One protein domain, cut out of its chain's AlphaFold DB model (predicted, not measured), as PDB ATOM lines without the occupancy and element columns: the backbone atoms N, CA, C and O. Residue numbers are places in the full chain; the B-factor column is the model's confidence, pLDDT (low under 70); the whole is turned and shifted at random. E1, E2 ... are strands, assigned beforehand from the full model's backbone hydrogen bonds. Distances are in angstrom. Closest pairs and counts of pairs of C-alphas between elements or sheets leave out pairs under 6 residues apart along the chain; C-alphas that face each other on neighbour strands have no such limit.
ATOM      1  N   LEU A   3      30.856  13.153  44.374       95.69
ATOM      2  CA  LEU A   3      30.888  12.243  45.516       95.69
ATOM      3  C   LEU A   3      32.318  12.150  46.050       95.69
ATOM      4  O   LEU A   3      33.259  11.951  45.286       95.69
ATOM      5  N   GLN A   4      32.461  12.307  47.357       95.88
ATOM      6  CA  GLN A   4      33.694  12.093  48.114       95.88
ATOM      7  C   GLN A   4      33.402  11.076  49.227       95.88
ATOM      8  O   GLN A   4      32.260  10.623  49.363       95.88
ATOM      9  N   ASP A   5      34.409  10.724  50.031       95.62
ATOM     10  CA  ASP A   5      34.313   9.668  51.053       95.62
ATOM     11  C   ASP A   5      33.041   9.771  51.904       95.62
ATOM     12  O   ASP A   5      32.158   8.918  51.819       95.62
ATOM     13  N   ALA A   6      32.920  10.851  52.680       97.00
ATOM     14  CA  ALA A   6      31.754  11.115  53.521       97.00
ATOM     15  C   ALA A   6      30.856  12.245  52.997       97.00
ATOM     16  O   ALA A   6      29.804  12.515  53.574       97.00
ATOM     17  N   TRP A   7      31.261  12.907  51.911       97.88
ATOM     18  CA  TRP A   7      30.644  14.151  51.463       97.88
ATOM     19  C   TRP A   7      29.982  14.002  50.102       97.88
ATOM     20  O   TRP A   7      30.537  13.400  49.181       97.88
ATOM     21  N   LEU A   8      28.814  14.611  49.973       97.44
ATOM     22  CA  LEU A   8      28.208  14.943  48.700       97.44
ATOM     23  C   LEU A   8      28.376  16.452  48.508       97.44
ATOM     24  O   LEU A   8      27.995  17.238  49.369       97.44
ATOM     25  N   VAL A   9      29.011  16.846  47.403       97.19
ATOM     26  CA  VAL A   9      29.256  18.257  47.082       97.19
ATOM     27  C   VAL A   9      28.494  18.626  45.818       97.19
ATOM     28  O   VAL A   9      28.729  18.063  44.741       97.19
ATOM     29  N   SER A  10      27.589  19.586  45.941       95.62
ATOM     30  CA  SER A  10      26.763  20.093  44.851       95.62
ATOM     31  C   SER A  10      27.154  21.522  44.490       95.62
ATOM     32  O   SER A  10      27.640  22.284  45.324       95.62
ATOM     33  N   SER A  11      26.973  21.857  43.212       96.31
ATOM     34  CA  SER A  11      27.041  23.244  42.752       96.31
ATOM     35  C   SER A  11      25.776  23.950  43.211       96.31
ATOM     36  O   SER A  11      24.702  23.357  43.162       96.31
ATOM     37  N   MET A  12      25.921  25.203  43.617       95.25
ATOM     38  CA  MET A  12      24.814  26.124  43.893       95.25
ATOM     39  C   MET A  12      24.988  27.416  43.089       95.25
ATOM     40  O   MET A  12      24.625  28.499  43.535       95.25
ATOM     41  N   GLN A  13      25.627  27.319  41.921       95.75
ATOM     42  CA  GLN A  13      25.892  28.455  41.060       95.75
ATOM     43  C   GLN A  13      24.597  28.924  40.360       95.75
ATOM     44  O   GLN A  13      24.114  28.280  39.430       95.75
ATOM     45  N   PRO A  14      24.047  30.106  40.694       94.06
ATOM     46  CA  PRO A  14      22.781  30.544  40.102       94.06
ATOM     47  C   PRO A  14      22.856  30.829  38.599       94.06
ATOM     48  O   PRO A  14      21.838  30.755  37.917       94.06
ATOM     49  N   SER A  15      24.037  31.137  38.048       95.88
ATOM     50  CA  SER A  15      24.193  31.345  36.600       95.88
ATOM     51  C   SER A  15      24.023  30.063  35.782       95.88
ATOM     52  O   SER A  15      23.796  30.149  34.580       95.88
ATOM     53  N   THR A  16      24.120  28.888  36.409       95.50
ATOM     54  CA  THR A  16      23.817  27.585  35.797       95.50
ATOM     55  C   THR A  16      22.422  27.080  36.170       95.50
ATOM     56  O   THR A  16      22.041  25.990  35.758       95.50
ATOM     57  N   GLY A  17      21.635  27.882  36.901       94.50
ATOM     58  CA  GLY A  17      20.314  27.495  37.397       94.50
ATOM     59  C   GLY A  17      20.360  26.553  38.603       94.50
ATOM     60  O   GLY A  17      19.328  25.989  38.962       94.50
ATOM     61  N   ASP A  18      21.528  26.383  39.224       94.94
ATOM     62  CA  ASP A  18      21.675  25.517  40.386       94.94
ATOM     63  C   ASP A  18      21.129  26.203  41.646       94.94
ATOM     64  O   ASP A  18      21.376  27.386  41.896       94.94
ATOM     65  N   GLY A  19      20.401  25.432  42.450       91.25
ATOM     66  CA  GLY A  19      20.019  25.799  43.810       91.25
ATOM     67  C   GLY A  19      20.936  25.142  44.840       91.25
ATOM     68  O   GLY A  19      21.724  24.256  44.517       91.25
ATOM     69  N   GLY A  20      20.805  25.551  46.095       92.75
ATOM     70  CA  GLY A  20      21.540  24.957  47.205       92.75
ATOM     71  C   GLY A  20      21.044  25.490  48.536       92.75
ATOM     72  O   GLY A  20      20.034  26.193  48.597       92.75
ATOM     73  N   THR A  21      21.766  25.146  49.590       96.38
ATOM     74  CA  THR A  21      21.455  25.547  50.963       96.38
ATOM     75  C   THR A  21      22.251  26.764  51.413       96.38
ATOM     76  O   THR A  21      23.321  27.047  50.876       96.38
ATOM     77  N   CYS A  22      21.780  27.457  52.444       96.88
ATOM     78  CA  CYS A  22      22.464  28.597  53.039       96.88
ATOM     79  C   CYS A  22      22.276  28.636  54.567       96.88
ATOM     80  O   CYS A  22      21.938  27.645  55.215       96.88
ATOM     81  N   TYR A  23      22.547  29.794  55.169       97.50
ATOM     82  CA  TYR A  23      22.374  30.039  56.594       97.50
ATOM     83  C   TYR A  23      20.976  29.636  57.079       97.50
ATOM     84  O   TYR A  23      19.968  30.117  56.566       97.50
ATOM     85  N   GLY A  24      20.936  28.793  58.113       97.69
ATOM     86  CA  GLY A  24      19.697  28.266  58.693       97.69
ATOM     87  C   GLY A  24      19.293  26.883  58.177       97.69
ATOM     88  O   GLY A  24      18.520  26.211  58.852       97.69
ATOM     89  N   ASP A  25      19.868  26.416  57.067       97.75
ATOM     90  CA  ASP A  25      19.522  25.113  56.481       97.75
ATOM     91  C   ASP A  25      20.335  23.943  57.065       97.75
ATOM     92  O   ASP A  25      20.059  22.781  56.765       97.75
ATOM     93  N   SER A  26      21.344  24.212  57.902       97.44
ATOM     94  CA  SER A  26      22.175  23.179  58.537       97.44
ATOM     95  C   SER A  26      21.332  22.154  59.309       97.44
ATOM     96  O   SER A  26      20.474  22.507  60.114       97.44
ATOM     97  N   GLY A  27      21.609  20.867  59.084       97.75
ATOM     98  CA  GLY A  27      20.809  19.743  59.582       97.75
ATOM     99  C   GLY A  27      19.623  19.369  58.683       97.75
ATOM    100  O   GLY A  27      19.029  18.307  58.872       97.75
ATOM    101  N   GLY A  28      19.303  20.188  57.679       96.88
ATOM    102  CA  GLY A  28      18.245  19.932  56.709       96.88
ATOM    103  C   GLY A  28      18.497  18.693  55.832       96.88
ATOM    104  O   GLY A  28      19.648  18.280  55.645       96.88
ATOM    105  N   PRO A  29      17.434  18.052  55.311       95.69
ATOM    106  CA  PRO A  29      17.544  16.875  54.454       95.69
ATOM    107  C   PRO A  29      17.684  17.225  52.965       95.69
ATOM    108  O   PRO A  29      16.978  18.087  52.446       95.69
ATOM    109  N   HIS A  30      18.489  16.449  52.239       95.19
ATOM    110  CA  HIS A  30      18.450  16.394  50.774       95.19
ATOM    111  C   HIS A  30      17.742  15.130  50.296       95.19
ATOM    112  O   HIS A  30      18.176  14.014  50.600       95.19
ATOM    113  N   PHE A  31      16.687  15.311  49.499       94.88
ATOM    114  CA  PHE A  31      15.896  14.225  48.924       94.88
ATOM    115  C   PHE A  31      16.381  13.832  47.524       94.88
ATOM    116  O   PHE A  31      16.637  14.692  46.681       94.88
ATOM    117  N   LEU A  32      16.446  12.530  47.244       93.81
ATOM    118  CA  LEU A  32      16.756  11.997  45.914       93.81
ATOM    119  C   LEU A  32      15.479  11.532  45.210       93.81
ATOM    120  O   LEU A  32      14.782  10.667  45.730       93.81
ATOM    121  N   GLY A  33      15.186  12.048  44.012       93.19
ATOM    122  CA  GLY A  33      14.015  11.636  43.213       93.19
ATOM    123  C   GLY A  33      12.930  12.708  43.025       93.19
ATOM    124  O   GLY A  33      11.808  12.381  42.645       93.19
ATOM    125  N   GLY A  34      13.247  13.985  43.270       88.31
ATOM    126  CA  GLY A  34      12.347  15.119  43.024       88.31
ATOM    127  C   GLY A  34      11.366  15.412  44.168       88.31
ATOM    128  O   GLY A  34      11.425  14.801  45.230       88.31
ATOM    129  N   ALA A  35      10.445  16.355  43.943       86.75
ATOM    130  CA  ALA A  35       9.618  16.979  44.989       86.75
ATOM    131  C   ALA A  35       8.648  16.043  45.740       86.75
ATOM    132  O   ALA A  35       8.114  16.423  46.775       86.75
ATOM    133  N   LYS A  36       8.389  14.838  45.218       93.88
ATOM    134  CA  LYS A  36       7.535  13.825  45.867       93.88
ATOM    135  C   LYS A  36       8.334  12.708  46.544       93.88
ATOM    136  O   LYS A  36       7.730  11.783  47.078       93.88
ATOM    137  N   SER A  37       9.663  12.755  46.474       95.25
ATOM    138  CA  SER A  37      10.508  11.742  47.097       95.25
ATOM    139  C   SER A  37      10.514  11.880  48.615       95.25
ATOM    140  O   SER A  37      10.534  12.983  49.153       95.25
ATOM    141  N   ASN A  38      10.555  10.739  49.296       93.31
ATOM    142  CA  ASN A  38      10.778  10.618  50.733       93.31
ATOM    143  C   ASN A  38      12.159  10.017  51.066       93.31
ATOM    144  O   ASN A  38      12.429   9.715  52.226       93.31
ATOM    145  N   LEU A  39      13.034   9.830  50.071       94.88
ATOM    146  CA  LEU A  39      14.364   9.257  50.265       94.88
ATOM    147  C   LEU A  39      15.388  10.351  50.578       94.88
ATOM    148  O   LEU A  39      15.858  11.042  49.674       94.88
ATOM    149  N   ILE A  40      15.761  10.471  51.850       95.44
ATOM    150  CA  ILE A  40      16.833  11.365  52.299       95.44
ATOM    151  C   ILE A  40      18.185  10.681  52.061       95.44
ATOM    152  O   ILE A  40      18.407   9.571  52.541       95.44
ATOM    153  N   VAL A  41      19.097  11.340  51.343       96.44
ATOM    154  CA  VAL A  41      20.417  10.767  50.995       96.44
ATOM    155  C   VAL A  41      21.596  11.485  51.642       96.44
ATOM    156  O   VAL A  41      22.678  10.912  51.776       96.44
ATOM    157  N   SER A  42      21.404  12.732  52.066       97.69
ATOM    158  CA  SER A  42      22.429  13.499  52.771       97.69
ATOM    159  C   SER A  42      21.807  14.571  53.660       97.69
ATOM    160  O   SER A  42      20.645  14.936  53.467       97.69
ATOM    161  N   THR A  43      22.576  15.052  54.634       97.88
ATOM    162  CA  THR A  43      22.193  16.164  55.514       97.88
ATOM    163  C   THR A  43      23.108  17.364  55.299       97.88
ATOM    164  O   THR A  43      24.320  17.201  55.140       97.88
ATOM    165  N   THR A  44      22.534  18.562  55.264       98.06
ATOM    166  CA  THR A  44      23.249  19.823  55.059       98.06
ATOM    167  C   THR A  44      24.204  20.097  56.214       98.06
ATOM    168  O   THR A  44      23.790  20.129  57.372       98.06
ATOM    169  N   VAL A  45      25.487  20.322  55.910       97.88
ATOM    170  CA  VAL A  45      26.511  20.590  56.934       97.88
ATOM    171  C   VAL A  45      27.129  21.966  56.756       97.88
ATOM    172  O   VAL A  45      27.142  22.756  57.695       97.88
ATOM    173  N   THR A  46      27.670  22.255  55.575       97.19
ATOM    174  CA  THR A  46      28.413  23.494  55.325       97.19
ATOM    175  C   THR A  46      28.422  23.830  53.835       97.19
ATOM    176  O   THR A  46      27.914  23.070  53.016       97.19
ATOM    177  N   GLY A  47      29.004  24.963  53.473       96.19
ATOM    178  CA  GLY A  47      29.080  25.445  52.102       96.19
ATOM    179  C   GLY A  47      30.057  26.607  51.992       96.19
ATOM    180  O   GLY A  47      30.834  26.852  52.916       96.19
ATOM    181  N   ASP A  48      30.027  27.320  50.869       96.94
ATOM    182  CA  ASP A  48      30.746  28.589  50.773       96.94
ATOM    183  C   ASP A  48      30.011  29.684  51.555       96.94
ATOM    184  O   ASP A  48      28.784  29.698  51.636       96.94
ATOM    185  N   GLU A  49      30.765  30.639  52.098       97.00
ATOM    186  CA  GLU A  49      30.230  31.706  52.955       97.00
ATOM    187  C   GLU A  49      29.194  32.599  52.250       97.00
ATOM    188  O   GLU A  49      28.354  33.220  52.901       97.00
ATOM    189  N   MET A  50      29.234  32.685  50.919       96.56
ATOM    190  CA  MET A  50      28.326  33.530  50.145       96.56
ATOM    191  C   MET A  50      27.090  32.780  49.648       96.56
ATOM    192  O   MET A  50      26.200  33.416  49.082       96.56
ATOM    193  N   CYS A  51      27.019  31.465  49.859       96.38
ATOM    194  CA  CYS A  51      25.961  30.599  49.352       96.38
ATOM    195  C   CYS A  51      25.771  30.726  47.828       96.38
ATOM    196  O   CYS A  51      24.649  30.904  47.342       96.38
ATOM    197  N   ARG A  52      26.868  30.701  47.053       96.25
ATOM    198  CA  ARG A  52      26.814  30.764  45.578       96.25
ATOM    199  C   ARG A  52      27.715  29.774  44.846       96.25
ATOM    200  O   ARG A  52      27.706  29.792  43.614       96.25
ATOM    201  N   ALA A  53      28.494  28.951  45.542       96.00
ATOM    202  CA  ALA A  53      29.432  28.027  44.909       96.00
ATOM    203  C   ALA A  53      29.219  26.564  45.313       96.00
ATOM    204  O   ALA A  53      29.024  25.716  44.439       96.00
ATOM    205  N   THR A  54      29.246  26.252  46.607       96.81
ATOM    206  CA  THR A  54      29.294  24.875  47.102       96.81
ATOM    207  C   THR A  54      28.280  24.610  48.193       96.81
ATOM    208  O   THR A  54      28.301  25.258  49.234       96.81
ATOM    209  N   ASP A  55      27.482  23.568  47.986       97.31
ATOM    210  CA  ASP A  55      26.661  22.925  49.008       97.31
ATOM    211  C   ASP A  55      27.337  21.608  49.396       97.31
ATOM    212  O   ASP A  55      27.536  20.736  48.542       97.31
ATOM    213  N   LYS A  56      27.770  21.484  50.653       97.81
ATOM    214  CA  LYS A  56      28.504  20.323  51.155       97.81
ATOM    215  C   LYS A  56      27.704  19.621  52.245       97.81
ATOM    216  O   LYS A  56      27.558  20.101  53.375       97.81
ATOM    217  N   THR A  57      27.271  18.409  51.921       98.38
ATOM    218  CA  THR A  57      26.392  17.603  52.762       98.38
ATOM    219  C   THR A  57      27.041  16.285  53.166       98.38
ATOM    220  O   THR A  57      27.901  15.744  52.465       98.38
ATOM    221  N   TYR A  58      26.654  15.761  54.329       98.31
ATOM    222  CA  TYR A  58      27.145  14.481  54.834       98.31
ATOM    223  C   TYR A  58      26.265  13.339  54.336       98.31
ATOM    224  O   TYR A  58      25.042  13.365  54.485       98.31
ATOM    225  N   ARG A  59      26.896  12.332  53.741       98.12
ATOM    226  CA  ARG A  59      26.237  11.188  53.109       98.12
ATOM    227  C   ARG A  59      25.672  10.200  54.129       98.12
ATOM    228  O   ARG A  59      26.398   9.701  54.991       98.12
ATOM    229  N   LEU A  60      24.394   9.848  53.971       97.62
ATOM    230  CA  LEU A  60      23.712   8.895  54.857       97.62
ATOM    231  C   LEU A  60      23.941   7.425  54.476       97.62
ATOM    232  O   LEU A  60      23.611   6.539  55.258       97.62
ATOM    233  N   ASP A  61      24.524   7.147  53.307       97.06
ATOM    234  CA  ASP A  61      24.839   5.793  52.831       97.06
ATOM    235  C   ASP A  61      26.217   5.279  53.293       97.06
ATOM    236  O   ASP A  61      26.593   4.141  53.015       97.06
ATOM    237  N   THR A  62      26.981   6.087  54.033       97.69
ATOM    238  CA  THR A  62      28.289   5.684  54.571       97.69
ATOM    239  C   THR A  62      28.150   4.668  55.706       97.69
ATOM    240  O   THR A  62      27.216   4.734  56.502       97.69
ATOM    241  N   ARG A  63      29.121   3.753  55.857       97.38
ATOM    242  CA  ARG A  63      29.106   2.748  56.944       97.38
ATOM    243  C   ARG A  63      28.927   3.369  58.333       97.38
ATOM    244  O   ARG A  63      28.167   2.834  59.128       97.38
ATOM    245  N   SER A  64      29.589   4.494  58.612       97.44
ATOM    246  CA  SER A  64      29.460   5.216  59.884       97.44
ATOM    247  C   SER A  64      28.062   5.794  60.090       97.44
ATOM    248  O   SER A  64      27.496   5.620  61.166       97.44
ATOM    249  N   ALA A  65      27.481   6.434  59.067       97.62
ATOM    250  CA  ALA A  65      26.116   6.951  59.144       97.62
ATOM    251  C   ALA A  65      25.112   5.825  59.389       97.62
ATOM    252  O   ALA A  65      24.264   5.928  60.269       97.62
TER     253      ALA A  65
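This is residues 3 to 65 of the 76 residues of an uncharacterized protein of Actinobacteria bacterium (UniProt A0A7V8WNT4). With little regular structure, this is one small, strongly twisted antiparallel sheet, in the order E1, E4, E3, E2, with loops reaching beyond it. The 63 printed residues include four named strands, E1 to E4 along the chain, and no named helix; the class is all strand, with under half of the residues in named elements. E2, E3 and E4 form a meander, each the antiparallel neighbour of the one before; E1 beside E4 completes a Greek key. It is compact, radius of gyration of the C-alphas 11.6 A, spanning 34 by 26 by 22 A.

Look first at E4, residues 54 to 59, antiparallel to edge strand E1, residues 7 to 11, at 152 degrees; N 8 and O 57 are within hydrogen-bond range, 2.9 A. E3, residues 40 to 47, forms a hairpin with E4 at 136 degrees; see N 56 and O 46, 2.8 A. E2, residues 29 to 31, forms a hairpin with E3 at 128 degrees; see N 30 and O 42, 2.9 A.

Find C-alpha 7 at (30.644, 14.151, 51.463); E1 runs 13.1 A from there. E3 measures 18.7 A, E2 6.3 A. E4, 15.3 A, ends at C-alpha 59, (26.237, 11.188, 53.109).

The farthest C-alphas, Ser 15 and Arg 63, are 35.4 A apart. The link E1 to E2 is long; the printed part has no cut, and no printed residue is under pLDDT 70.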